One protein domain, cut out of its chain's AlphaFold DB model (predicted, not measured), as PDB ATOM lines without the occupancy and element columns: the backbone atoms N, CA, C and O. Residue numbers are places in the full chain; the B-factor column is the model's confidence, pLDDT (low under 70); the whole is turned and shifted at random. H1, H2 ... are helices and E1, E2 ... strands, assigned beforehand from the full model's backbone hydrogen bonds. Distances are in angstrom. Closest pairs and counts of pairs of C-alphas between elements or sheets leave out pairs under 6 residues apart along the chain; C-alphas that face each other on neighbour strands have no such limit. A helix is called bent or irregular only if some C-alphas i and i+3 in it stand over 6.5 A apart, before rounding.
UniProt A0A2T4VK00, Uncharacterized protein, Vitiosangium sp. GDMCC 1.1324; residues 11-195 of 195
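Overview. This is residues 11 to 195 of the 195 residues of an uncharacterized protein of Vitiosangium sp. GDMCC 1.1324 (UniProt A0A2T4VK00). One broad, strongly twisted sheet of eight strands runs through the domain, with a helix packed on each face: H1 on one face, beside E2, E1, E3 and E6, and H3 on the other, beside E3, E6 and E7. The small hairpin E4 and E5 lies at one end of the longest dimension and leads at an angle into E6, while the short helix H2 lies off the sheet, toward the other end. The printed part has 185 residues, with three named helices and ten named strands in the order H1 H2 E1 E2 E3 H3 E4 E5 E6 E7 E8 E9 E10. The large sheet has the order E2, E1, E3, E6, E7, E8, E9, E10 and is mixed, and the class is mixed, helices and strands. The whole is compact, with a radius of gyration of the C-alphas of 16.1 A and spans of 50 by 39 by 39 A.

Arrangement. In the large sheet, E3, residues 95 to 102, and E6, residues 138 to 143, are parallel neighbours at 25 degrees, with N 140 and O 99 2.8 A apart. On the other side of E3 is its antiparallel neighbour E1, residues 48 to 53, with N 51 and O 98 2.8 A apart. E1 forms a hairpin with the edge strand E2, residues 59 to 61, where N 60 and O 52 are 2.9 A apart. From E6 a meander, each strand the antiparallel neighbour of the one before, goes on through E7, residues 153 to 158, E8, residues 163 to 169, E9, residues 175 to 186, and the edge strand E10, residues 189 to 194. Its pairs within hydrogen-bond range include N 141 and O 155 at 2.9 A, N 156 and O 165 at 2.8 A, N 166 and O 178 at 2.8 A, and N 184 and O 191 at 2.8 A. The sheet curls round H1, residues 11 to 22, whose closest C-alphas to E6 are those of Cys 18 and Phe 142, 6.0 A. It also curls round H3, residues 111 to 124, on the opposite face, giving three layers, helices on both faces of a sheet; the closest C-alphas of H3 and E6 are those of Ile 117 and Ile 139, 6.2 A. H3 and E10 are near each other, with 7 pairs of C-alphas within 10 A. The hairpin E4, residues 127 to 130, and E5, residues 133 to 136, has N 133 and O 130 2.8 A apart; E5 runs on into E6 at 61 degrees. H2, residues 37 to 43, is not on the sheet and is apart from H1 and H3. Each O i to N i+4 pair is within hydrogen-bond range in H2 and H3, and 6 of 8 are in H1.

Along the chain. E9 is the longest strand, 32.3 A from C-alpha 175 at (-10.048, 32.803, 39.645) to C-alpha 186. E3 measures 21.8 A, E8 19.1 A, E1 16.8 A, E10 16.5 A, E6 16.4 A and E7 16.3 A. H3 measures 20.1 A and H1 17.2 A, beginning at C-alpha 11 at (-11.537, 22.613, 42.584). H1 is neither bent nor irregular, but only just: C-alphas 16 and 19 are 6.5 A apart. H2, E2, E4 and E5 are shorter. E10 ends at C-alpha 194 at (6.377, 30.515, 26.129).

Size, cuts and confidence. The C-alphas farthest apart are those of Pro 35 and Gly 132, 50.9 A. The printed part has no cut. The links from H1 to H2, residues 23 to 36, and from E2 to E3, residues 62 to 94, are long. The mean pLDDT of the printed part is 91.2, and residues 68 to 69, 71, 73 and 75 are under 70.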
ATOM      1  N   SER A  11     -11.920  21.200  42.469       93.88
ATOM      2  CA  SER A  11     -11.537  22.613  42.584       93.88
ATOM      3  C   SER A  11     -11.501  23.059  44.042       93.88
ATOM      4  O   SER A  11     -10.548  23.716  44.448       93.88
ATOM      5  N   ASP A  12     -12.486  22.656  44.848       95.56
ATOM      6  CA  ASP A  12     -12.533  23.010  46.271       95.56
ATOM      7  C   ASP A  12     -11.381  22.350  47.033       95.56
ATOM      8  O   ASP A  12     -10.704  23.008  47.823       95.56
ATOM      9  N   ALA A  13     -11.094  21.080  46.721       97.25
ATOM     10  CA  ALA A  13      -9.928  20.374  47.243       97.25
ATOM     11  C   ALA A  13      -8.617  21.102  46.884       97.25
ATOM     12  O   ALA A  13      -7.762  21.317  47.743       97.25
ATOM     13  N   LEU A  14      -8.462  21.537  45.628       96.75
ATOM     14  CA  LEU A  14      -7.277  22.265  45.176       96.75
ATOM     15  C   LEU A  14      -7.106  23.600  45.916       96.75
ATOM     16  O   LEU A  14      -6.015  23.911  46.398       96.75
ATOM     17  N   LEU A  15      -8.184  24.374  46.049       95.00
ATOM     18  CA  LEU A  15      -8.157  25.663  46.739       95.00
ATOM     19  C   LEU A  15      -7.920  25.517  48.247       95.00
ATOM     20  O   LEU A  15      -7.239  26.356  48.838       95.00
ATOM     21  N   ALA A  16      -8.414  24.442  48.865       96.25
ATOM     22  CA  ALA A  16      -8.135  24.123  50.262       96.25
ATOM     23  C   ALA A  16      -6.671  23.707  50.500       96.25
ATOM     24  O   ALA A  16      -6.122  23.975  51.572       96.25
ATOM     25  N   ALA A  17      -6.013  23.097  49.507       97.25
ATOM     26  CA  ALA A  17      -4.624  22.644  49.626       97.25
ATOM     27  C   ALA A  17      -3.642  23.819  49.703       97.25
ATOM     28  O   ALA A  17      -2.699  23.790  50.496       97.25
ATOM     29  N   CYS A  18      -3.886  24.873  48.923       96.19
ATOM     30  CA  CYS A  18      -2.983  26.014  48.797       96.19
ATOM     31  C   CYS A  18      -2.581  26.655  50.143       96.19
ATOM     32  O   CYS A  18      -1.388  26.666  50.465       96.19
ATOM     33  N   PRO A  19      -3.513  27.148  50.988       94.62
ATOM     34  CA  PRO A  19      -3.139  27.743  52.267       94.62
ATOM     35  C   PRO A  19      -2.534  26.722  53.236       94.62
ATOM     36  O   PRO A  19      -1.742  27.104  54.089       94.62
ATOM     37  N   LEU A  20      -2.894  25.442  53.144       95.62
ATOM     38  CA  LEU A  20      -2.369  24.404  54.030       95.62
ATOM     39  C   LEU A  20      -0.891  24.106  53.733       95.62
ATOM     40  O   LEU A  20      -0.090  23.989  54.665       95.62
ATOM     41  N   ILE A  21      -0.528  24.030  52.450       95.75
ATOM     42  CA  ILE A  21       0.851  23.810  51.997       95.75
ATOM     43  C   ILE A  21       1.696  25.065  52.238       95.75
ATOM     44  O   ILE A  21       2.780  24.972  52.809       95.75
ATOM     45  N   LEU A  22       1.204  26.254  51.876       95.81
ATOM     46  CA  LEU A  22       1.975  27.494  52.030       95.81
ATOM     47  C   LEU A  22       2.210  27.881  53.498       95.81
ATOM     48  O   LEU A  22       3.224  28.501  53.805       95.81
ATOM     49  N   LYS A  23       1.327  27.487  54.424       95.06
ATOM     50  CA  LYS A  23       1.519  27.716  55.869       95.06
ATOM     51  C   LYS A  23       2.592  26.834  56.501       95.06
ATOM     52  O   LYS A  23       2.913  27.034  57.674       95.06
ATOM     53  N   GLN A  24       3.124  25.852  55.777       94.62
ATOM     54  CA  GLN A  24       4.179  25.015  56.325       94.62
ATOM     55  C   GLN A  24       5.460  25.831  56.579       94.62
ATOM     56  O   GLN A  24       5.735  26.811  55.876       94.62
ATOM     57  N   PRO A  25       6.267  25.451  57.584       93.19
ATOM     58  CA  PRO A  25       7.481  26.182  57.924       93.19
ATOM     59  C   PRO A  25       8.422  26.357  56.727       93.19
ATOM     60  O   PRO A  25       8.859  25.390  56.112       93.19
ATOM     61  N   ASN A  26       8.790  27.603  56.429       92.56
ATOM     62  CA  ASN A  26       9.679  27.949  55.315       92.56
ATOM     63  C   ASN A  26       9.155  27.539  53.922       92.56
ATOM     64  O   ASN A  26       9.944  27.427  52.987       92.56
ATOM     65  N   ALA A  27       7.848  27.351  53.731       93.19
ATOM     66  CA  ALA A  27       7.299  27.087  52.399       93.19
ATOM     67  C   ALA A  27       7.398  28.298  51.448       93.19
ATOM     68  O   ALA A  27       7.289  28.142  50.234       93.19
ATOM     69  N   VAL A  28       7.620  29.509  51.973       94.00
ATOM     70  CA  VAL A  28       7.694  30.752  51.191       94.00
ATOM     71  C   VAL A  28       8.998  31.512  51.440       94.00
ATOM     72  O   VAL A  28       9.539  31.517  52.546       94.00
ATOM     73  N   ALA A  29       9.488  32.172  50.396       92.38
ATOM     74  CA  ALA A  29      10.660  33.041  50.375       92.38
ATOM     75  C   ALA A  29      10.303  34.530  50.210       92.38
ATOM     76  O   ALA A  29      11.169  35.385  50.386       92.38
ATOM     77  N   GLY A  30       9.041  34.841  49.893       88.12
ATOM     78  CA  GLY A  30       8.598  36.197  49.570       88.12
ATOM     79  C   GLY A  30       8.933  36.582  48.129       88.12
ATOM     80  O   GLY A  30       9.058  35.725  47.252       88.12
ATOM     81  N   ARG A  31       9.054  37.886  47.859       89.38
ATOM     82  CA  ARG A  31       9.355  38.381  46.510       89.38
ATOM     83  C   ARG A  31      10.863  38.406  46.279       89.38
ATOM     84  O   ARG A  31      11.595  38.814  47.179       89.38
ATOM     85  N   PRO A  32      11.340  38.128  45.053       89.12
ATOM     86  CA  PRO A  32      12.751  38.309  44.701       89.12
ATOM     87  C   PRO A  32      13.296  39.723  44.963       89.12
ATOM     88  O   PRO A  32      14.496  39.899  45.146       89.12
ATOM     89  N   SER A  33      12.417  40.732  44.996       89.62
ATOM     90  CA  SER A  33      12.752  42.123  45.317       89.62
ATOM     91  C   SER A  33      12.972  42.401  46.810       89.62
ATOM     92  O   SER A  33      13.408  43.499  47.152       89.62
ATOM     93  N   ASP A  34      12.637  41.468  47.704       89.56
ATOM     94  CA  ASP A  34      12.714  41.693  49.149       89.56
ATOM     95  C   ASP A  34      14.176  41.640  49.640       89.56
ATOM     96  O   ASP A  34      14.924  40.739  49.249       89.56
ATOM     97  N   PRO A  35      14.614  42.535  50.555       91.06
ATOM     98  CA  PRO A  35      16.016  42.612  50.991       91.06
ATOM     99  C   PRO A  35      16.599  41.304  51.552       91.06
ATOM    100  O   PRO A  35      17.791  41.043  51.410       91.06
ATOM    101  N   ASN A  36      15.756  40.471  52.170       91.75
ATOM    102  CA  ASN A  36      16.151  39.199  52.780       91.75
ATOM    103  C   ASN A  36      15.799  37.976  51.918       91.75
ATOM    104  O   ASN A  36      15.938  36.846  52.391       91.75
ATOM    105  N   PHE A  37      15.376  38.168  50.663       91.94
ATOM    106  CA  PHE A  37      14.923  37.087  49.784       91.94
ATOM    107  C   PHE A  37      15.917  35.926  49.722       91.94
ATOM    108  O   PHE A  37      15.540  34.777  49.915       91.94
ATOM    109  N   ARG A  38      17.211  36.216  49.524       91.50
ATOM    110  CA  ARG A  38      18.246  35.178  49.400       91.50
ATOM    111  C   ARG A  38      18.330  34.285  50.638       91.50
ATOM    112  O   ARG A  38      18.497  33.078  50.494       91.50
ATOM    113  N   LEU A  39      18.211  34.869  51.830       92.00
ATOM    114  CA  LEU A  39      18.222  34.121  53.084       92.00
ATOM    115  C   LEU A  39      16.969  33.247  53.201       92.00
ATOM    116  O   LEU A  39      17.072  32.075  53.557       92.00
ATOM    117  N   HIS A  40      15.794  33.798  52.888       91.62
ATOM    118  CA  HIS A  40      14.553  33.032  52.940       91.62
ATOM    119  C   HIS A  40      14.559  31.895  51.915       91.62
ATOM    120  O   HIS A  40      14.344  30.755  52.303       91.62
ATOM    121  N   TRP A  41      14.943  32.170  50.666       89.88
ATOM    122  CA  TRP A  41      15.093  31.186  49.591       89.88
ATOM    123  C   TRP A  41      16.016  30.018  49.961       89.88
ATOM    124  O   TRP A  41      15.689  28.854  49.704       89.88
ATOM    125  N   GLN A  42      17.164  30.314  50.577       89.19
ATOM    126  CA  GLN A  42      18.121  29.294  51.018       89.19
ATOM    127  C   GLN A  42      17.545  28.381  52.101       89.19
ATOM    128  O   GLN A  42      17.883  27.202  52.134       89.19
ATOM    129  N   ASN A  43      16.666  28.910  52.952       89.25
ATOM    130  CA  ASN A  43      16.021  28.160  54.026       89.25
ATOM    131  C   ASN A  43      14.675  27.551  53.619       89.25
ATOM    132  O   ASN A  43      14.078  26.826  54.418       89.25
ATOM    133  N   SER A  44      14.178  27.858  52.418       89.88
ATOM    134  CA  SER A  44      12.874  27.387  51.978       89.88
ATOM    135  C   SER A  44      12.821  25.872  51.808       89.88
ATOM    136  O   SER A  44      13.826  25.219  51.522       89.88
ATOM    137  N   ARG A  45      11.623  25.318  51.954       89.88
ATOM    138  CA  ARG A  45      11.347  23.890  51.793       89.88
ATOM    139  C   ARG A  45      10.219  23.668  50.811       89.88
ATOM    140  O   ARG A  45       9.334  24.515  50.690       89.88
ATOM    141  N   GLU A  46      10.253  22.524  50.144       88.56
ATOM    142  CA  GLU A  46       9.144  22.066  49.315       88.56
ATOM    143  C   GLU A  46       8.337  20.992  50.025       88.56
ATOM    144  O   GLU A  46       8.860  20.004  50.540       88.56
ATOM    145  N   TYR A  47       7.032  21.197  49.995       92.94
ATOM    146  CA  TYR A  47       6.011  20.325  50.523       92.94
ATOM    147  C   TYR A  47       5.145  19.885  49.361       92.94
ATOM    148  O   TYR A  47       4.647  20.723  48.613       92.94
ATOM    149  N   CYS A  48       4.949  18.580  49.240       93.31
ATOM    150  CA  CYS A  48       4.174  18.012  48.152       93.31
ATOM    151  C   CYS A  48       3.058  17.119  48.652       93.31
ATOM    152  O   CYS A  48       3.233  16.431  49.656       93.31
ATOM    153  N   ALA A  49       1.964  17.036  47.907       96.38
ATOM    154  CA  ALA A  49       0.940  16.027  48.133       96.38
ATOM    155  C   ALA A  49       0.280  15.580  46.831       96.38
ATOM    156  O   ALA A  49       0.314  16.274  45.817       96.38
ATOM    157  N   TRP A  50      -0.377  14.430  46.896       97.69
ATOM    158  CA  TRP A  50      -1.392  14.044  45.930       97.69
ATOM    159  C   TRP A  50      -2.750  14.566  46.378       97.69
ATOM    160  O   TRP A  50      -3.142  14.314  47.515       97.69
ATOM    161  N   ILE A  51      -3.486  15.213  45.477       97.88
ATOM    162  CA  ILE A  51      -4.947  15.305  45.537       97.88
ATOM    163  C   ILE A  51      -5.509  14.179  44.676       97.88
ATOM    164  O   ILE A  51      -5.130  14.026  43.509       97.88
ATOM    165  N   TYR A  52      -6.414  13.396  45.252       97.25
ATOM    166  CA  TYR A  52      -6.935  12.190  44.624       97.25
ATOM    167  C   TYR A  52      -8.418  11.966  44.914       97.25
ATOM    168  O   TYR A  52      -8.941  12.405  45.935       97.25
ATOM    169  N   LEU A  53      -9.083  11.258  44.005       97.44
ATOM    170  CA  LEU A  53     -10.453  10.788  44.116       97.44
ATOM    171  C   LEU A  53     -10.482   9.396  44.754       97.44
ATOM    172  O   LEU A  53      -9.796   8.474  44.313       97.44
ATOM    173  N   THR A  54     -11.309   9.246  45.778       96.44
ATOM    174  CA  THR A  54     -11.607   7.965  46.424       96.44
ATOM    175  C   THR A  54     -12.771   7.243  45.733       96.44
ATOM    176  O   THR A  54     -13.615   7.898  45.116       96.44
ATOM    177  N   PRO A  55     -12.899   5.914  45.899       95.00
ATOM    178  CA  PRO A  55     -14.073   5.162  45.442       95.00
ATOM    179  C   PRO A  55     -15.415   5.660  45.995       95.00
ATOM    180  O   PRO A  55     -16.446   5.446  45.367       95.00
ATOM    181  N   ASP A  56     -15.411   6.358  47.137       94.56
ATOM    182  CA  ASP A  56     -16.605   6.980  47.726       94.56
ATOM    183  C   ASP A  56     -17.018   8.284  47.006       94.56
ATOM    184  O   ASP A  56     -17.941   8.970  47.447       94.56
ATOM    185  N   GLY A  57     -16.324   8.670  45.929       94.81
ATOM    186  CA  GLY A  57     -16.606   9.891  45.172       94.81
ATOM    187  C   GLY A  57     -16.067  11.165  45.824       94.81
ATOM    188  O   GLY A  57     -16.459  12.262  45.439       94.81
ATOM    189  N   LYS A  58     -15.177  11.044  46.815       96.12
ATOM    190  CA  LYS A  58     -14.613  12.188  47.540       96.12
ATOM    191  C   LYS A  58     -13.184  12.498  47.125       96.12
ATOM    192  O   LYS A  58     -12.384  11.575  46.966       96.12
ATOM    193  N   TYR A  59     -12.858  13.782  47.035       97.00
ATOM    194  CA  TYR A  59     -11.500  14.273  46.832       97.00
ATOM    195  C   TYR A  59     -10.802  14.467  48.175       97.00
ATOM    196  O   TYR A  59     -11.282  15.197  49.045       97.00
ATOM    197  N   GLU A  60      -9.655  13.823  48.328       97.44
ATOM    198  CA  GLU A  60      -8.824  13.857  49.526       97.44
ATOM    199  C   GLU A  60      -7.376  14.208  49.162       97.44
ATOM    200  O   GLU A  60      -7.010  14.284  47.988       97.44
ATOM    201  N   MET A  61      -6.546  14.442  50.181       97.19
ATOM    202  CA  MET A  61      -5.127  14.745  50.009       97.19
ATOM    203  C   MET A  61      -4.250  13.804  50.830       97.19
ATOM    204  O   MET A  61      -4.555  13.479  51.991       97.19
ATOM    205  N   SER A  62      -3.138  13.375  50.229       96.19
ATOM    206  CA  SER A  62      -2.145  12.532  50.889       96.19
ATOM    207  C   SER A  62      -1.487  13.285  52.042       96.19
ATOM    208  O   SER A  62      -1.659  14.492  52.219       96.19
ATOM    209  N   MET A  63      -0.704  12.575  52.850       93.50
ATOM    210  CA  MET A  63       0.219  13.258  53.753       93.50
ATOM    211  C   MET A  63       1.232  14.073  52.943       93.50
ATOM    212  O   MET A  63       1.557  13.708  51.808       93.50
ATOM    213  N   LEU A  64       1.717  15.168  53.533       92.50
ATOM    214  CA  LEU A  64       2.766  15.975  52.922       92.50
ATOM    215  C   LEU A  64       4.059  15.159  52.841       92.50
ATOM    216  O   LEU A  64       4.594  14.725  53.864       92.50
ATOM    217  N   ALA A  65       4.570  14.978  51.630       88.12
ATOM    218  CA  ALA A  65       5.885  14.413  51.394       88.12
ATOM    219  C   ALA A  65       6.949  15.494  51.608       88.12
ATOM    220  O   ALA A  65       6.901  16.569  51.003       88.12
ATOM    221  N   THR A  66       7.913  15.176  52.470       80.44
ATOM    222  CA  THR A  66       9.120  15.973  52.707       80.44
ATOM    223  C   THR A  66      10.323  15.040  52.687       80.44
ATOM    224  O   THR A  66      10.262  13.928  53.218       80.44
ATOM    225  N   ASN A  67      11.422  15.458  52.066       71.69
ATOM    226  CA  ASN A  67      12.671  14.708  52.087       71.69
ATOM    227  C   ASN A  67      13.882  15.636  51.941       71.69
ATOM    228  O   ASN A  67      13.778  16.768  51.478       71.69
ATOM    229  N   TYR A  68      15.061  15.133  52.304       63.94
ATOM    230  CA  TYR A  68      16.299  15.916  52.267       63.94
ATOM    231  C   TYR A  68      16.644  16.447  50.861       63.94
ATOM    232  O   TYR A  68      17.226  17.519  50.728       63.94
ATOM    233  N   THR A  69      16.284  15.715  49.799       65.44
ATOM    234  CA  THR A  69      16.535  16.149  48.416       65.44
ATOM    235  C   THR A  69      15.611  17.283  47.959       65.44
ATOM    236  O   THR A  69      16.074  18.132  47.207       65.44
ATOM    237  N   GLN A  70      14.371  17.346  48.462       72.00
ATOM    238  CA  GLN A  70      13.418  18.448  48.259       72.00
ATOM    239  C   GLN A  70      13.916  19.745  48.914       72.00
ATOM    240  O   GLN A  70      13.691  20.837  48.400       72.00
ATOM    241  N   ASP A  71      14.645  19.633  50.027       69.38
ATOM    242  CA  ASP A  71      15.146  20.786  50.781       69.38
ATOM    243  C   ASP A  71      16.467  21.351  50.230       69.38
ATOM    244  O   ASP A  71      16.879  22.445  50.621       69.38
ATOM    245  N   ASN A  72      17.148  20.641  49.323       71.00
ATOM    246  CA  ASN A  72      18.408  21.104  48.746       71.00
ATOM    247  C   ASN A  72      18.147  22.247  47.744       71.00
ATOM    248  O   ASN A  72      17.567  21.988  46.693       71.00
ATOM    249  N   PRO A  73      18.645  23.479  47.968       69.50
ATOM    250  CA  PRO A  73      18.381  24.616  47.079       69.50
ATOM    251  C   PRO A  73      18.866  24.441  45.630       69.50
ATOM    252  O   PRO A  73      18.459  25.209  44.765       69.50
ATOM    253  N   LEU A  74      19.752  23.474  45.365       70.19
ATOM    254  CA  LEU A  74      20.247  23.140  44.023       70.19
ATOM    255  C   LEU A  74      19.420  22.054  43.319       70.19
ATOM    256  O   LEU A  74      19.551  21.894  42.111       70.19
ATOM    257  N   LEU A  75      18.635  21.275  44.070       66.75
ATOM    258  CA  LEU A  75      17.897  20.098  43.587       66.75
ATOM    259  C   LEU A  75      16.413  20.138  43.961       66.75
ATOM    260  O   LEU A  75      15.737  19.119  43.835       66.75
ATOM    261  N   ARG A  76      15.949  21.279  44.479       73.88
ATOM    262  CA  ARG A  76      14.609  21.501  45.010       73.88
ATOM    263  C   ARG A  76      13.595  21.105  43.942       73.88
ATOM    264  O   ARG A  76      13.486  21.757  42.909       73.88
ATOM    265  N   GLN A  77      12.992  19.950  44.169       75.50
ATOM    266  CA  GLN A  77      12.065  19.310  43.263       75.50
ATOM    267  C   GLN A  77      11.112  18.476  44.094       75.50
ATOM    268  O   GLN A  77      11.543  17.650  44.909       75.50
ATOM    269  N   CYS A  78       9.829  18.615  43.796       78.38
ATOM    270  CA  CYS A  78       8.795  17.802  44.381       78.38
ATOM    271  C   CYS A  78       9.024  16.302  44.126       78.38
ATOM    272  O   CYS A  78       9.199  15.863  42.989       78.38
ATOM    273  N   ARG A  79       9.019  15.490  45.191       81.75
ATOM    274  CA  ARG A  79       9.183  14.030  45.100       81.75
ATOM    275  C   ARG A  79       8.087  13.326  45.874       81.75
ATOM    276  O   ARG A  79       8.231  13.044  47.064       81.75
ATOM    277  N   LEU A  80       7.000  13.037  45.175       89.00
ATOM    278  CA  LEU A  80       5.913  12.234  45.711       89.00
ATOM    279  C   LEU A  80       6.187  10.744  45.506       89.00
ATOM    280  O   LEU A  80       6.722  10.357  44.462       89.00
ATOM    281  N   PRO A  81       5.793   9.890  46.466       89.69
ATOM    282  CA  PRO A  81       5.619   8.476  46.191       89.69
ATOM    283  C   PRO A  81       4.692   8.301  44.982       89.69
ATOM    284  O   PRO A  81       3.711   9.042  44.849       89.69
ATOM    285  N   PRO A  82       4.978   7.329  44.106       88.62
ATOM    286  CA  PRO A  82       4.175   7.123  42.915       88.62
ATOM    287  C   PRO A  82       2.835   6.459  43.247       88.62
ATOM    288  O   PRO A  82       2.026   6.291  42.356       88.62
ATOM    289  N   ASP A  83       2.600   6.029  44.487       94.38
ATOM    290  CA  ASP A  83       1.319   5.488  44.929       94.38
ATOM    291  C   ASP A  83       0.890   6.170  46.230       94.38
ATOM    292  O   ASP A  83       1.709   6.392  47.127       94.38
ATOM    293  N   VAL A  84      -0.394   6.508  46.338       94.00
ATOM    294  CA  VAL A  84      -0.976   7.015  47.585       94.00
ATOM    295  C   VAL A  84      -1.193   5.856  48.555       94.00
ATOM    296  O   VAL A  84      -1.930   4.915  48.267       94.00
ATOM    297  N   GLU A  85      -0.606   5.962  49.745       91.19
ATOM    298  CA  GLU A  85      -0.946   5.095  50.872       91.19
ATOM    299  C   GLU A  85      -2.255   5.572  51.517       91.19
ATOM    300  O   GLU A  85      -2.325   6.663  52.092       91.19
ATOM    301  N   HIS A  86      -3.302   4.749  51.431       91.31
ATOM    302  CA  HIS A  86      -4.598   5.016  52.046       91.31
ATOM    303  C   HIS A  86      -5.027   3.846  52.937       91.31
ATOM    304  O   HIS A  86      -4.797   2.681  52.622       91.31
ATOM    305  N   SER A  87      -5.673   4.141  54.067       91.25
ATOM    306  CA  SER A  87      -6.030   3.115  55.060       91.25
ATOM    307  C   SER A  87      -7.203   2.227  54.637       91.25
ATOM    308  O   SER A  87      -7.347   1.124  55.161       91.25
ATOM    309  N   ARG A  88      -8.054   2.708  53.718       93.81
ATOM    310  CA  ARG A  88      -9.279   2.011  53.274       93.81
ATOM    311  C   ARG A  88      -9.229   1.479  51.842       93.81
ATOM    312  O   ARG A  88     -10.023   0.605  51.517       93.81
ATOM    313  N   TYR A  89      -8.354   2.022  50.995       94.50
ATOM    314  CA  TYR A  89      -8.350   1.762  49.550       94.50
ATOM    315  C   TYR A  89      -6.940   1.448  49.086       94.50
ATOM    316  O   TYR A  89      -5.987   2.059  49.569       94.50
ATOM    317  N   SER A  90      -6.813   0.517  48.150       93.69
ATOM    318  CA  SER A  90      -5.543   0.255  47.485       93.69
ATOM    319  C   SER A  90      -5.270   1.295  46.396       93.69
ATOM    320  O   SER A  90      -6.177   1.976  45.912       93.69
ATOM    321  N   ALA A  91      -4.001   1.438  46.013       92.00
ATOM    322  CA  ALA A  91      -3.549   2.477  45.090       92.00
ATOM    323  C   ALA A  91      -4.196   2.406  43.693       92.00
ATOM    324  O   ALA A  91      -4.335   3.432  43.035       92.00
ATOM    325  N   ASP A  92      -4.614   1.218  43.253       91.81
ATOM    326  CA  ASP A  92      -5.308   0.968  41.983       91.81
ATOM    327  C   ASP A  92      -6.786   1.394  41.995       91.81
ATOM    328  O   ASP A  92      -7.402   1.523  40.942       91.81
ATOM    329  N   GLN A  93      -7.353   1.644  43.178       94.06
ATOM    330  CA  GLN A  93      -8.717   2.150  43.344       94.06
ATOM    331  C   GLN A  93      -8.769   3.681  43.435       94.06
ATOM    332  O   GLN A  93      -9.852   4.263  43.489       94.06
ATOM    333  N   ILE A  94      -7.608   4.331  43.508       95.81
ATOM    334  CA  ILE A  94      -7.478   5.770  43.709       95.81
ATOM    335  C   ILE A  94      -7.347   6.467  42.352       95.81
ATOM    336  O   ILE A  94      -6.496   6.122  41.536       95.81
ATOM    337  N   GLY A  95      -8.169   7.491  42.127       96.50
ATOM    338  CA  GLY A  95      -8.057   8.359  40.960       96.50
ATOM    339  C   GLY A  95      -7.096   9.518  41.218       96.50
ATOM    340  O   GLY A  95      -7.421  10.424  41.976       96.50
ATOM    341  N   TYR A  96      -5.930   9.533  40.580       96.75
ATOM    342  CA  TYR A  96      -4.941  10.607  40.735       96.75
ATOM    343  C   TYR A  96      -5.379  11.857  39.960       96.75
ATOM    344  O   TYR A  96      -5.638  11.777  38.761       96.75
ATOM    345  N   VAL A  97      -5.471  13.009  40.639       97.12
ATOM    346  CA  VAL A  97      -5.986  14.257  40.042       97.12
ATOM    347  C   VAL A  97      -4.896  15.312  39.933       97.12
ATOM    348  O   VAL A  97      -4.566  15.745  38.831       97.12
ATOM    349  N   PHE A  98      -4.312  15.714  41.063       97.88
ATOM    350  CA  PHE A  98      -3.246  16.710  41.072       97.88
ATOM    351  C   PHE A  98      -2.060  16.248  41.901       97.88
ATOM    352  O   PHE A  98      -2.222  15.872  43.061       97.88
ATOM    353  N   ALA A  99      -0.860  16.369  41.343       97.44
ATOM    354  CA  ALA A  99       0.329  16.556  42.159       97.44
ATOM    355  C   ALA A  99       0.383  18.034  42.555       97.44
ATOM    356  O   ALA A  99       0.393  18.905  41.690       97.44
ATOM    357  N   VAL A 100       0.375  18.336  43.847       97.31
ATOM    358  CA  VAL A 100       0.441  19.714  44.345       97.31
ATOM    359  C   VAL A 100       1.727  19.939  45.120       97.31
ATOM    360  O   VAL A 100       2.161  19.058  45.862       97.31
ATOM    361  N   HIS A 101       2.312  21.125  44.991       96.00
ATOM    362  CA  HIS A 101       3.439  21.568  45.808       96.00
ATOM    363  C   HIS A 101       3.474  23.090  45.950       96.00
ATOM    364  O   HIS A 101       2.685  23.800  45.327       96.00
ATOM    365  N   ASN A 102       4.364  23.610  46.794       94.75
ATOM    366  CA  ASN A 102       4.684  25.035  46.818       94.75
ATOM    367  C   ASN A 102       5.902  25.353  45.950       94.75
ATOM    368  O   ASN A 102       6.883  24.613  45.953       94.75
ATOM    369  N   HIS A 103       5.882  26.530  45.335       92.19
ATOM    370  CA  HIS A 103       7.086  27.268  44.999       92.19
ATOM    371  C   HIS A 103       7.374  28.300  46.093       92.19
ATOM    372  O   HIS A 103       6.483  29.068  46.472       92.19
ATOM    373  N   PRO A 104       8.623  28.392  46.579       87.56
ATOM    374  CA  PRO A 104       8.982  29.412  47.555       87.56
ATOM    375  C   PRO A 104       8.779  30.852  47.067       87.56
ATOM    376  O   PRO A 104       8.609  31.755  47.879       87.56
ATOM    377  N   TYR A 105       8.776  31.090  45.759       86.06
ATOM    378  CA  TYR A 105       8.442  32.381  45.163       86.06
ATOM    379  C   TYR A 105       7.681  32.170  43.844       86.06
ATOM    380  O   TYR A 105       7.589  31.034  43.388       86.06
ATOM    381  N   PRO A 106       7.113  33.220  43.223       83.19
ATOM    382  CA  PRO A 106       6.258  33.093  42.038       83.19
ATOM    383  C   PRO A 106       7.002  32.729  40.734       83.19
ATOM    384  O   PRO A 106       6.921  33.475  39.759       83.19
ATOM    385  N   ASP A 107       7.702  31.596  40.691       85.62
ATOM    386  CA  ASP A 107       8.368  31.066  39.488       85.62
ATOM    387  C   ASP A 107       7.497  30.070  38.713       85.62
ATOM    388  O   ASP A 107       6.583  29.477  39.283       85.62
ATOM    389  N   GLU A 108       7.802  29.870  37.433       85.94
ATOM    390  CA  GLU A 108       7.170  28.863  36.574       85.94
ATOM    391  C   GLU A 108       7.526  27.431  37.009       85.94
ATOM    392  O   GLU A 108       8.528  27.203  37.684       85.94
ATOM    393  N   LEU A 109       6.704  26.457  36.595       91.19
ATOM    394  CA  LEU A 109       6.971  25.026  36.799       91.19
ATOM    395  C   LEU A 109       8.330  24.629  36.213       91.19
ATOM    396  O   LEU A 109       8.669  25.008  35.089       91.19
ATOM    397  N   SER A 110       9.089  23.845  36.975       89.50
ATOM    398  CA  SER A 110      10.415  23.384  36.577       89.50
ATOM    399  C   SER A 110      10.338  22.248  35.560       89.50
ATOM    400  O   SER A 110       9.338  21.531  35.464       89.50
ATOM    401  N   ASP A 111      11.450  21.990  34.868       88.56
ATOM    402  CA  ASP A 111      11.525  20.847  33.960       88.56
ATOM    403  C   ASP A 111      11.261  19.503  34.668       88.56
ATOM    404  O   ASP A 111      10.776  18.536  34.067       88.56
ATOM    405  N   GLY A 112      11.610  19.443  35.956       88.50
ATOM    406  CA  GLY A 112      11.379  18.296  36.821       88.50
ATOM    407  C   GLY A 112       9.899  18.061  37.101       88.50
ATOM    408  O   GLY A 112       9.484  16.905  37.136       88.50
ATOM    409  N   ASP A 113       9.108  19.124  37.239       92.12
ATOM    410  CA  ASP A 113       7.662  19.042  37.474       92.12
ATOM    411  C   ASP A 113       6.940  18.509  36.234       92.12
ATOM    412  O   ASP A 113       6.110  17.601  36.324       92.12
ATOM    413  N   ILE A 114       7.321  19.015  35.053       93.50
ATOM    414  CA  ILE A 114       6.773  18.579  33.761       93.50
ATOM    415  C   ILE A 114       7.047  17.094  33.524       93.50
ATOM    416  O   ILE A 114       6.123  16.343  33.207       93.50
ATOM    417  N   ARG A 115       8.299  16.649  33.706       91.75
ATOM    418  CA  ARG A 115       8.660  15.230  33.542       91.75
ATOM    419  C   ARG A 115       7.959  14.355  34.568       91.75
ATOM    420  O   ARG A 115       7.373  13.346  34.192       91.75
ATOM    421  N   PHE A 116       7.962  14.777  35.834       92.44
ATOM    422  CA  PHE A 116       7.336  14.025  36.914       92.44
ATOM    423  C   PHE A 116       5.876  13.708  36.592       92.44
ATOM    424  O   PHE A 116       5.493  12.541  36.615       92.44
ATOM    425  N   ILE A 117       5.062  14.710  36.246       95.19
ATOM    426  CA  ILE A 117       3.629  14.472  36.042       95.19
ATOM    427  C   ILE A 117       3.331  13.646  34.787       95.19
ATOM    428  O   ILE A 117       2.343  12.913  34.752       95.19
ATOM    429  N   VAL A 118       4.185  13.721  33.764       94.56
ATOM    430  CA  VAL A 118       4.065  12.884  32.563       94.56
ATOM    431  C   VAL A 118       4.371  11.432  32.901       94.56
ATOM    432  O   VAL A 118       3.593  10.558  32.520       94.56
ATOM    433  N   ASP A 119       5.418  11.175  33.686       93.75
ATOM    434  CA  ASP A 119       5.726   9.832  34.183       93.75
ATOM    435  C   ASP A 119       4.563   9.267  35.013       93.75
ATOM    436  O   ASP A 119       4.193   8.101  34.860       93.75
ATOM    437  N   GLN A 120       3.924  10.101  35.842       95.06
ATOM    438  CA  GLN A 120       2.731   9.688  36.587       95.06
ATOM    439  C   GLN A 120       1.546   9.401  35.657       95.06
ATOM    440  O   GLN A 120       0.843   8.415  35.861       95.06
ATOM    441  N   GLY A 121       1.349  10.190  34.601       94.88
ATOM    442  CA  GLY A 121       0.308   9.941  33.604       94.88
ATOM    443  C   GLY A 121       0.525   8.655  32.802       94.88
ATOM    444  O   GLY A 121      -0.436   7.946  32.509       94.88
ATOM    445  N   LEU A 122       1.777   8.289  32.511       94.06
ATOM    446  CA  LEU A 122       2.115   7.006  31.881       94.06
ATOM    447  C   LEU A 122       1.813   5.808  32.793       94.06
ATOM    448  O   LEU A 122       1.480   4.733  32.295       94.06
ATOM    449  N   LYS A 123       1.916   5.987  34.115       94.25
ATOM    450  CA  LYS A 123       1.651   4.936  35.104       94.25
ATOM    451  C   LYS A 123       0.168   4.817  35.474       94.25
ATOM    452  O   LYS A 123      -0.348   3.706  35.556       94.25
ATOM    453  N   HIS A 124      -0.504   5.942  35.706       94.31
ATOM    454  CA  HIS A 124      -1.855   6.001  36.280       94.31
ATOM    455  C   HIS A 124      -2.943   6.380  35.270       94.31
ATOM    456  O   HIS A 124      -4.128   6.301  35.583       94.31
ATOM    457  N   GLY A 125      -2.551   6.771  34.058       94.81
ATOM    458  CA  GLY A 125      -3.433   7.388  33.078       94.81
ATOM    459  C   GLY A 125      -3.458   8.913  33.205       94.81
ATOM    460  O   GLY A 125      -3.251   9.489  34.270       94.81
ATOM    461  N   PHE A 126      -3.726   9.585  32.085       96.25
ATOM    462  CA  PHE A 126      -3.793  11.052  32.011       96.25
ATOM    463  C   PHE A 126      -5.158  11.633  32.390       96.25
ATOM    464  O   PHE A 126      -5.316  12.852  32.444       96.25
ATOM    465  N   TYR A 127      -6.144  10.772  32.626       96.81
ATOM    466  CA  TYR A 127      -7.492  11.158  33.007       96.81
ATOM    467  C   TYR A 127      -8.048  10.156  34.002       96.81
ATOM    468  O   TYR A 127      -7.818   8.955  33.866       96.81
ATOM    469  N   ILE A 128      -8.874  10.654  34.911       94.62
ATOM    470  CA  ILE A 128      -9.801   9.828  35.675       94.62
ATOM    471  C   ILE A 128     -11.221  10.050  35.154       94.62
ATOM    472  O   ILE A 128     -11.575  11.154  34.729       94.62
ATOM    473  N   GLU A 129     -12.033   8.997  35.174       91.19
ATOM    474  CA  GLU A 129     -13.454   9.067  34.838       91.19
ATOM    475  C   GLU A 129     -14.283   9.005  36.122       91.19
ATOM    476  O   GLU A 129     -14.160   8.067  36.905       91.19
ATOM    477  N   THR A 130     -15.131  10.007  36.345       87.44
ATOM    478  CA  THR A 130     -16.050  10.053  37.487       87.44
ATOM    479  C   THR A 130     -17.338  10.759  37.097       87.44
ATOM    480  O   THR A 130     -17.299  11.789  36.427       87.44
ATOM    481  N   GLU A 131     -18.488  10.183  37.454       84.38
ATOM    482  CA  GLU A 131     -19.816  10.757  37.178       84.38
ATOM    483  C   GLU A 131     -20.014  11.210  35.711       84.38
ATOM    484  O   GLU A 131     -20.639  12.231  35.420       84.38
ATOM    485  N   GLY A 132     -19.437  10.467  34.759       82.50
ATOM    486  CA  GLY A 132     -19.497  10.786  33.327       82.50
ATOM    487  C   GLY A 132     -18.612  11.960  32.882       82.50
ATOM    488  O   GLY A 132     -18.715  12.403  31.738       82.50
ATOM    489  N   ARG A 133     -17.735  12.467  33.753       88.25
ATOM    490  CA  ARG A 133     -16.750  13.515  33.464       88.25
ATOM    491  C   ARG A 133     -15.342  12.935  33.429       88.25
ATOM    492  O   ARG A 133     -14.997  12.059  34.217       88.25
ATOM    493  N   LYS A 134     -14.521  13.474  32.525       93.44
ATOM    494  CA  LYS A 134     -13.077  13.226  32.470       93.44
ATOM    495  C   LYS A 134     -12.355  14.360  33.169       93.44
ATOM    496  O   LYS A 134     -12.482  15.508  32.748       93.44
ATOM    497  N   ILE A 135     -11.604  14.036  34.211       94.44
ATOM    498  CA  ILE A 135     -10.780  15.005  34.931       94.44
ATOM    499  C   ILE A 135      -9.328  14.716  34.564       94.44
ATOM    500  O   ILE A 135      -8.879  13.588  34.775       94.44
ATOM    501  N   PRO A 136      -8.608  15.678  33.963       96.50
ATOM    502  CA  PRO A 136      -7.227  15.458  33.579       96.50
ATOM    503  C   PRO A 136      -6.317  15.448  34.807       96.50
ATOM    504  O   PRO A 136      -6.498  16.240  35.733       96.50
ATOM    505  N   LEU A 137      -5.302  14.589  34.766       97.44
ATOM    506  CA  LEU A 137      -4.164  14.656  35.673       97.44
ATOM    507  C   LEU A 137      -3.422  15.985  35.453       97.44
ATOM    508  O   LEU A 137      -3.245  16.417  34.312       97.44
ATOM    509  N   GLY A 138      -2.948  16.617  36.523       97.25
ATOM    510  CA  GLY A 138      -2.118  17.816  36.427       97.25
ATOM    511  C   GLY A 138      -1.126  17.963  37.572       97.25
ATOM    512  O   GLY A 138      -1.224  17.288  38.595       97.25
ATOM    513  N   ILE A 139      -0.170  18.870  37.404       97.56
ATOM    514  CA  ILE A 139       0.717  19.325  38.481       97.56
ATOM    515  C   ILE A 139       0.472  20.801  38.752       97.56
ATOM    516  O   ILE A 139       0.251  21.572  37.816       97.56
ATOM    517  N   VAL A 140       0.465  21.174  40.030       97.75
ATOM    518  CA  VAL A 140       0.154  22.520  40.503       97.75
ATOM    519  C   VAL A 140       1.206  23.000  41.501       97.75
ATOM    520  O   VAL A 140       1.427  22.362  42.529       97.75
ATOM    521  N   ALA A 141       1.782  24.168  41.226       96.88
ATOM    522  CA  ALA A 141       2.723  24.860  42.098       96.88
ATOM    523  C   ALA A 141       2.087  26.121  42.691       96.88
ATOM    524  O   ALA A 141       1.907  27.123  41.996       96.88
ATOM    525  N   PHE A 142       1.759  26.089  43.980       97.44
ATOM    526  CA  PHE A 142       1.230  27.233  44.723       97.44
ATOM    527  C   PHE A 142       2.325  28.248  45.037       97.44
ATOM    528  O   PHE A 142       3.436  27.864  45.394       97.44
ATOM    529  N   PHE A 143       2.009  29.542  44.999       95.50
ATOM    530  CA  PHE A 143       2.950  30.586  45.407       95.50
ATOM    531  C   PHE A 143       2.308  31.637  46.316       95.50
ATOM    532  O   PHE A 143       1.096  31.865  46.312       95.50
ATOM    533  N   SER A 144       3.172  32.329  47.060       94.75
ATOM    534  CA  SER A 144       2.847  33.562  47.772       94.75
ATOM    535  C   SER A 144       3.801  34.675  47.348       94.75
ATOM    536  O   SER A 144       4.996  34.456  47.159       94.75
ATOM    537  N   ASN A 145       3.281  35.890  47.237       91.19
ATOM    538  CA  ASN A 145       4.035  37.120  47.034       91.19
ATOM    539  C   ASN A 145       4.421  37.781  48.365       91.19
ATOM    540  O   ASN A 145       4.805  38.954  48.363       91.19
ATOM    541  N   SER A 146       4.252  37.100  49.501       90.06
ATOM    542  CA  SER A 146       4.600  37.630  50.816       90.06
ATOM    543  C   SER A 146       5.056  36.530  51.773       90.06
ATOM    544  O   SER A 146       4.738  35.354  51.612       90.06
ATOM    545  N   LEU A 147       5.768  36.922  52.830       89.50
ATOM    546  CA  LEU A 147       6.129  36.010  53.919       89.50
ATOM    547  C   LEU A 147       4.936  35.638  54.818       89.50
ATOM    548  O   LEU A 147       5.071  34.764  55.667       89.50
ATOM    549  N   ALA A 148       3.769  36.266  54.631       90.56
ATOM    550  CA  ALA A 148       2.542  35.891  55.333       90.56
ATOM    551  C   ALA A 148       1.921  34.588  54.791       90.56
ATOM    552  O   ALA A 148       0.923  34.127  55.341       90.56
ATOM    553  N   ALA A 149       2.508  34.002  53.738       90.94
ATOM    554  CA  ALA A 149       2.098  32.727  53.154       90.94
ATOM    555  C   ALA A 149       0.624  32.694  52.713       90.94
ATOM    556  O   ALA A 149      -0.095  31.710  52.897       90.94
ATOM    557  N   THR A 150       0.163  33.798  52.124       92.69
ATOM    558  CA  THR A 150      -1.144  33.880  51.469       92.69
ATOM    559  C   THR A 150      -1.148  33.072  50.175       92.69
ATOM    560  O   THR A 150      -0.132  33.003  49.481       92.69
ATOM    561  N   CYS A 151      -2.294  32.477  49.839       94.12
ATOM    562  CA  CYS A 151      -2.493  31.826  48.548       94.12
ATOM    563  C   CYS A 151      -2.723  32.886  47.467       94.12
ATOM    564  O   CYS A 151      -3.858  33.303  47.240       94.12
ATOM    565  N   ASP A 152      -1.649  33.345  46.826       95.00
ATOM    566  CA  ASP A 152      -1.734  34.431  45.842       95.00
ATOM    567  C   ASP A 152      -1.871  33.926  44.402       95.00
ATOM    568  O   ASP A 152      -2.060  34.715  43.474       95.00
ATOM    569  N   GLY A 153      -1.759  32.617  44.204       95.94
ATOM    570  CA  GLY A 153      -1.931  31.987  42.911       95.94
ATOM    571  C   GLY A 153      -1.246  30.636  42.817       95.94
ATOM    572  O   GLY A 153      -0.652  30.139  43.780       95.94
ATOM    573  N   PHE A 154      -1.327  30.053  41.628       97.31
ATOM    574  CA  PHE A 154      -0.585  28.850  41.291       97.31
ATOM    575  C   PHE A 154      -0.271  28.743  39.807       97.31
ATOM    576  O   PHE A 154      -0.958  29.316  38.966       97.31
ATOM    577  N   TYR A 155       0.766  27.981  39.490       97.38
ATOM    578  CA  TYR A 155       1.047  27.524  38.136       97.38
ATOM    579  C   TYR A 155       0.513  26.111  37.967       97.38
ATOM    580  O   TYR A 155       0.544  25.328  38.911       97.38
ATOM    581  N   GLN A 156       0.013  25.787  36.781       97.50
ATOM    582  CA  GLN A 156      -0.527  24.472  36.475       97.50
ATOM    583  C   GLN A 156      -0.012  23.991  35.123       97.50
ATOM    584  O   GLN A 156      -0.013  24.746  34.153       97.50
ATOM    585  N   TYR A 157       0.366  22.718  35.059       97.25
ATOM    586  CA  TYR A 157       0.585  22.006  33.807       97.25
ATOM    587  C   TYR A 157      -0.398  20.844  33.694       97.25
ATOM    588  O   TYR A 157      -0.569  20.068  34.641       97.25
ATOM    589  N   ILE A 158      -1.031  20.729  32.528       96.38
ATOM    590  CA  ILE A 158      -1.970  19.658  32.199       96.38
ATOM    591  C   ILE A 158      -1.405  18.878  31.002       96.38
ATOM    592  O   ILE A 158      -1.529  19.343  29.866       96.38
ATOM    593  N   PRO A 159      -0.827  17.676  31.200       95.62
ATOM    594  CA  PRO A 159      -0.261  16.890  30.099       95.62
ATOM    595  C   PRO A 159      -1.272  16.563  28.994       95.62
ATOM    596  O   PRO A 159      -0.924  16.487  27.823       95.62
ATOM    597  N   ALA A 160      -2.545  16.416  29.363       94.38
ATOM    598  CA  ALA A 160      -3.647  16.162  28.444       94.38
ATOM    599  C   ALA A 160      -3.868  17.272  27.395       94.38
ATOM    600  O   ALA A 160      -4.332  16.978  26.294       94.38
ATOM    601  N   THR A 161      -3.575  18.534  27.728       94.19
ATOM    602  CA  THR A 161      -3.751  19.684  26.820       94.19
ATOM    603  C   THR A 161      -2.431  20.332  26.418       94.19
ATOM    604  O   THR A 161      -2.423  21.187  25.540       94.19
ATOM    605  N   ASN A 162      -1.320  19.910  27.026       95.25
ATOM    606  CA  ASN A 162       0.002  20.522  26.919       95.25
ATOM    607  C   ASN A 162       0.072  21.985  27.392       95.25
ATOM    608  O   ASN A 162       1.061  22.667  27.130       95.25
ATOM    609  N   GLU A 163      -0.941  22.489  28.096       95.19
ATOM    610  CA  GLU A 163      -1.003  23.897  28.487       95.19
ATOM    611  C   GLU A 163      -0.276  24.162  29.805       95.19
ATOM    612  O   GLU A 163      -0.455  23.441  30.791       95.19
ATOM    613  N   LEU A 164       0.495  25.252  29.822       96.50
ATOM    614  CA  LEU A 164       0.995  25.887  31.035       96.50
ATOM    615  C   LEU A 164       0.113  27.084  31.362       96.50
ATOM    616  O   LEU A 164      -0.017  28.025  30.572       96.50
ATOM    617  N   LEU A 165      -0.475  27.044  32.547       97.00
ATOM    618  CA  LEU A 165      -1.434  28.019  33.037       97.00
ATOM    619  C   LEU A 165      -0.878  28.709  34.277       97.00
ATOM    620  O   LEU A 165      -0.242  28.081  35.125       97.00
ATOM    621  N   LYS A 166      -1.180  29.995  34.416       97.06
ATOM    622  CA  LYS A 166      -1.072  30.724  35.675       97.06
ATOM    623  C   LYS A 166      -2.468  31.067  36.158       97.06
ATOM    624  O   LYS A 166      -3.239  31.676  35.426       97.06
ATOM    625  N   TRP A 167      -2.760  30.709  37.396       97.19
ATOM    626  CA  TRP A 167      -4.006  31.016  38.067       97.19
ATOM    627  C   TRP A 167      -3.781  32.060  39.150       97.19
ATOM    628  O   TRP A 167      -2.876  31.924  39.978       97.19
ATOM    629  N   THR A 168      -4.611  33.097  39.160       95.88
ATOM    630  CA  THR A 168      -4.584  34.150  40.181       95.88
ATOM    631  C   THR A 168      -5.996  34.475  40.649       95.88
ATOM    632  O   THR A 168      -6.908  34.498  39.814       95.88
ATOM    633  N   PRO A 169      -6.195  34.757  41.945       93.69
ATOM    634  CA  PRO A 169      -7.490  35.183  42.444       93.69
ATOM    635  C   PRO A 169      -7.872  36.546  41.852       93.69
ATOM    636  O   PRO A 169      -7.033  37.435  41.687       93.69
ATOM    637  N   GLU A 170      -9.154  36.707  41.556       91.12
ATOM    638  CA  GLU A 170      -9.796  37.966  41.186       91.12
ATOM    639  C   GLU A 170     -10.700  38.464  42.326       91.12
ATOM    640  O   GLU A 170     -10.776  37.877  43.410       91.12
ATOM    641  N   ALA A 171     -11.384  39.585  42.092       83.94
ATOM    642  CA  ALA A 171     -12.423  40.054  42.998       83.94
ATOM    643  C   ALA A 171     -13.539  38.999  43.155       83.94
ATOM    644  O   ALA A 171     -13.744  38.147  42.293       83.94
ATOM    645  N   GLU A 172     -14.262  39.068  44.276       79.00
ATOM    646  CA  GLU A 172     -15.475  38.266  44.523       79.00
ATOM    647  C   GLU A 172     -15.257  36.737  44.575       79.00
ATOM    648  O   GLU A 172     -16.210  35.966  44.529       79.00
ATOM    649  N   GLY A 173     -14.011  36.283  44.754       79.19
ATOM    650  CA  GLY A 173     -13.687  34.858  44.908       79.19
ATOM    651  C   GLY A 173     -13.559  34.095  43.588       79.19
ATOM    652  O   GLY A 173     -13.439  32.869  43.597       79.19
ATOM    653  N   HIS A 174     -13.555  34.804  42.459       88.25
ATOM    654  CA  HIS A 174     -13.262  34.226  41.154       88.25
ATOM    655  C   HIS A 174     -11.762  33.993  40.959       88.25
ATOM    656  O   HIS A 174     -10.925  34.577  41.646       88.25
ATOM    657  N   TRP A 175     -11.423  33.117  40.017       93.81
ATOM    658  CA  TRP A 175     -10.048  32.803  39.645       93.81
ATOM    659  C   TRP A 175      -9.870  33.022  38.151       93.81
ATOM    660  O   TRP A 175     -10.637  32.482  37.352       93.81
ATOM    661  N   ARG A 176      -8.842  33.783  37.777       95.38
ATOM    662  CA  ARG A 176      -8.432  33.945  36.382       95.38
ATOM    663  C   ARG A 176      -7.365  32.931  36.037       95.38
ATOM    664  O   ARG A 176      -6.435  32.755  36.820       95.38
ATOM    665  N   SER A 177      -7.470  32.346  34.850       95.44
ATOM    666  CA  SER A 177      -6.392  31.604  34.210       95.44
ATOM    667  C   SER A 177      -5.801  32.390  33.042       95.44
ATOM    668  O   SER A 177      -6.516  32.903  32.182       95.44
ATOM    669  N   ASP A 178      -4.477  32.447  33.002       96.19
ATOM    670  CA  ASP A 178      -3.690  32.991  31.905       96.19
ATOM    671  C   ASP A 178      -2.858  31.847  31.301       96.19
ATOM    672  O   ASP A 178      -2.097  31.185  32.010       96.19
ATOM    673  N   VAL A 179      -2.986  31.591  29.993       95.50
ATOM    674  CA  VAL A 179      -2.102  30.642  29.289       95.50
ATOM    675  C   VAL A 179      -0.738  31.298  29.117       95.50
ATOM    676  O   VAL A 179      -0.602  32.246  28.345       95.50
ATOM    677  N   ILE A 180       0.270  30.786  29.816       95.50
ATOM    678  CA  ILE A 180       1.635  31.335  29.814       95.50
ATOM    679  C   ILE A 180       2.573  30.583  28.864       95.50
ATOM    680  O   ILE A 180       3.619  31.099  28.467       95.50
ATOM    681  N   GLY A 181       2.189  29.382  28.436       94.44
ATOM    682  CA  GLY A 181       2.972  28.607  27.488       94.44
ATOM    683  C   GLY A 181       2.343  27.270  27.134       94.44
ATOM    684  O   GLY A 181       1.240  26.936  27.562       94.44
ATOM    685  N   GLU A 182       3.083  26.514  26.337       95.38
ATOM    686  CA  GLU A 182       2.716  25.187  25.857       95.38
ATOM    687  C   GLU A 182       3.942  24.266  25.903       95.38
ATOM    688  O   GLU A 182       5.054  24.687  25.564       95.38
ATOM    689  N   VAL A 183       3.750  23.013  26.304       94.19
ATOM    690  CA  VAL A 183       4.786  21.976  26.278       94.19
ATOM    691  C   VAL A 183       4.715  21.222  24.954       94.19
ATOM    692  O   VAL A 183       3.747  20.533  24.654       94.19
ATOM    693  N   LEU A 184       5.764  21.336  24.146       93.81
ATOM    694  CA  LEU A 184       5.858  20.664  22.855       93.81
ATOM    695  C   LEU A 184       6.754  19.438  22.983       93.81
ATOM    696  O   LEU A 184       7.963  19.582  23.162       93.81
ATOM    697  N   TRP A 185       6.158  18.257  22.859       88.56
ATOM    698  CA  TRP A 185       6.858  16.975  22.906       88.56
ATOM    699  C   TRP A 185       7.427  16.591  21.537       88.56
ATOM    700  O   TRP A 185       6.736  16.695  20.522       88.56
ATOM    701  N   ASP A 186       8.668  16.111  21.516       86.75
ATOM    702  CA  ASP A 186       9.336  15.559  20.337       86.75
ATOM    703  C   ASP A 186      10.179  14.341  20.737       86.75
ATOM    704  O   ASP A 186      11.187  14.466  21.426       86.75
ATOM    705  N   ASN A 187       9.751  13.147  20.313       78.00
ATOM    706  CA  ASN A 187      10.507  11.893  20.443       78.00
ATOM    707  C   ASN A 187      11.126  11.635  21.837       78.00
ATOM    708  O   ASN A 187      12.264  11.184  21.952       78.00
ATOM    709  N   GLY A 188      10.358  11.885  22.903       73.44
ATOM    710  CA  GLY A 188      10.773  11.642  24.291       73.44
ATOM    711  C   GLY A 188      11.504  12.809  24.958       73.44
ATOM    712  O   GLY A 188      11.759  12.744  26.159       73.44
ATOM    713  N   ASP A 189      11.785  13.882  24.219       82.12
ATOM    714  CA  ASP A 189      12.173  15.175  24.776       82.12
ATOM    715  C   ASP A 189      11.005  16.167  24.678       82.12
ATOM    716  O   ASP A 189       9.989  15.907  24.021       82.12
ATOM    717  N   TYR A 190      11.127  17.315  25.338       88.12
ATOM    718  CA  TYR A 190      10.176  18.406  25.161       88.12
ATOM    719  C   TYR A 190      10.852  19.763  25.219       88.12
ATOM    720  O   TYR A 190      11.954  19.945  25.733       88.12
ATOM    721  N   ARG A 191      10.130  20.759  24.717       88.38
ATOM    722  CA  ARG A 191      10.474  22.165  24.885       88.38
ATOM    723  C   ARG A 191       9.260  22.959  25.318       88.38
ATOM    724  O   ARG A 191       8.150  22.721  24.847       88.38
ATOM    725  N   ILE A 192       9.490  23.956  26.159       88.31
ATOM    726  CA  ILE A 192       8.455  24.911  26.542       88.31
ATOM    727  C   ILE A 192       8.433  26.043  25.517       88.31
ATOM    728  O   ILE A 192       9.417  26.765  25.331       88.31
ATOM    729  N   LYS A 193       7.296  26.216  24.843       89.94
ATOM    730  CA  LYS A 193       7.004  27.382  24.013       89.94
ATOM    731  C   LYS A 193       6.241  28.398  24.860       89.94
ATOM    732  O   LYS A 193       5.031  28.281  25.038       89.94
ATOM    733  N   ARG A 194       6.963  29.389  25.385       86.31
ATOM    734  CA  ARG A 194       6.377  30.515  26.129       86.31
ATOM    735  C   ARG A 194       5.616  31.455  25.188       86.31
ATOM    736  O   ARG A 194       5.981  31.555  24.011       86.31
ATOM    737  N   ARG A 195       4.553  32.082  25.697       80.38
ATOM    738  CA  ARG A 195       3.827  33.141  24.980       80.38
ATOM    739  C   ARG A 195       4.548  34.482  25.036       80.38
ATOM    740  O   ARG A 195       5.278  34.723  26.021       80.38
TER     741      ARG A 195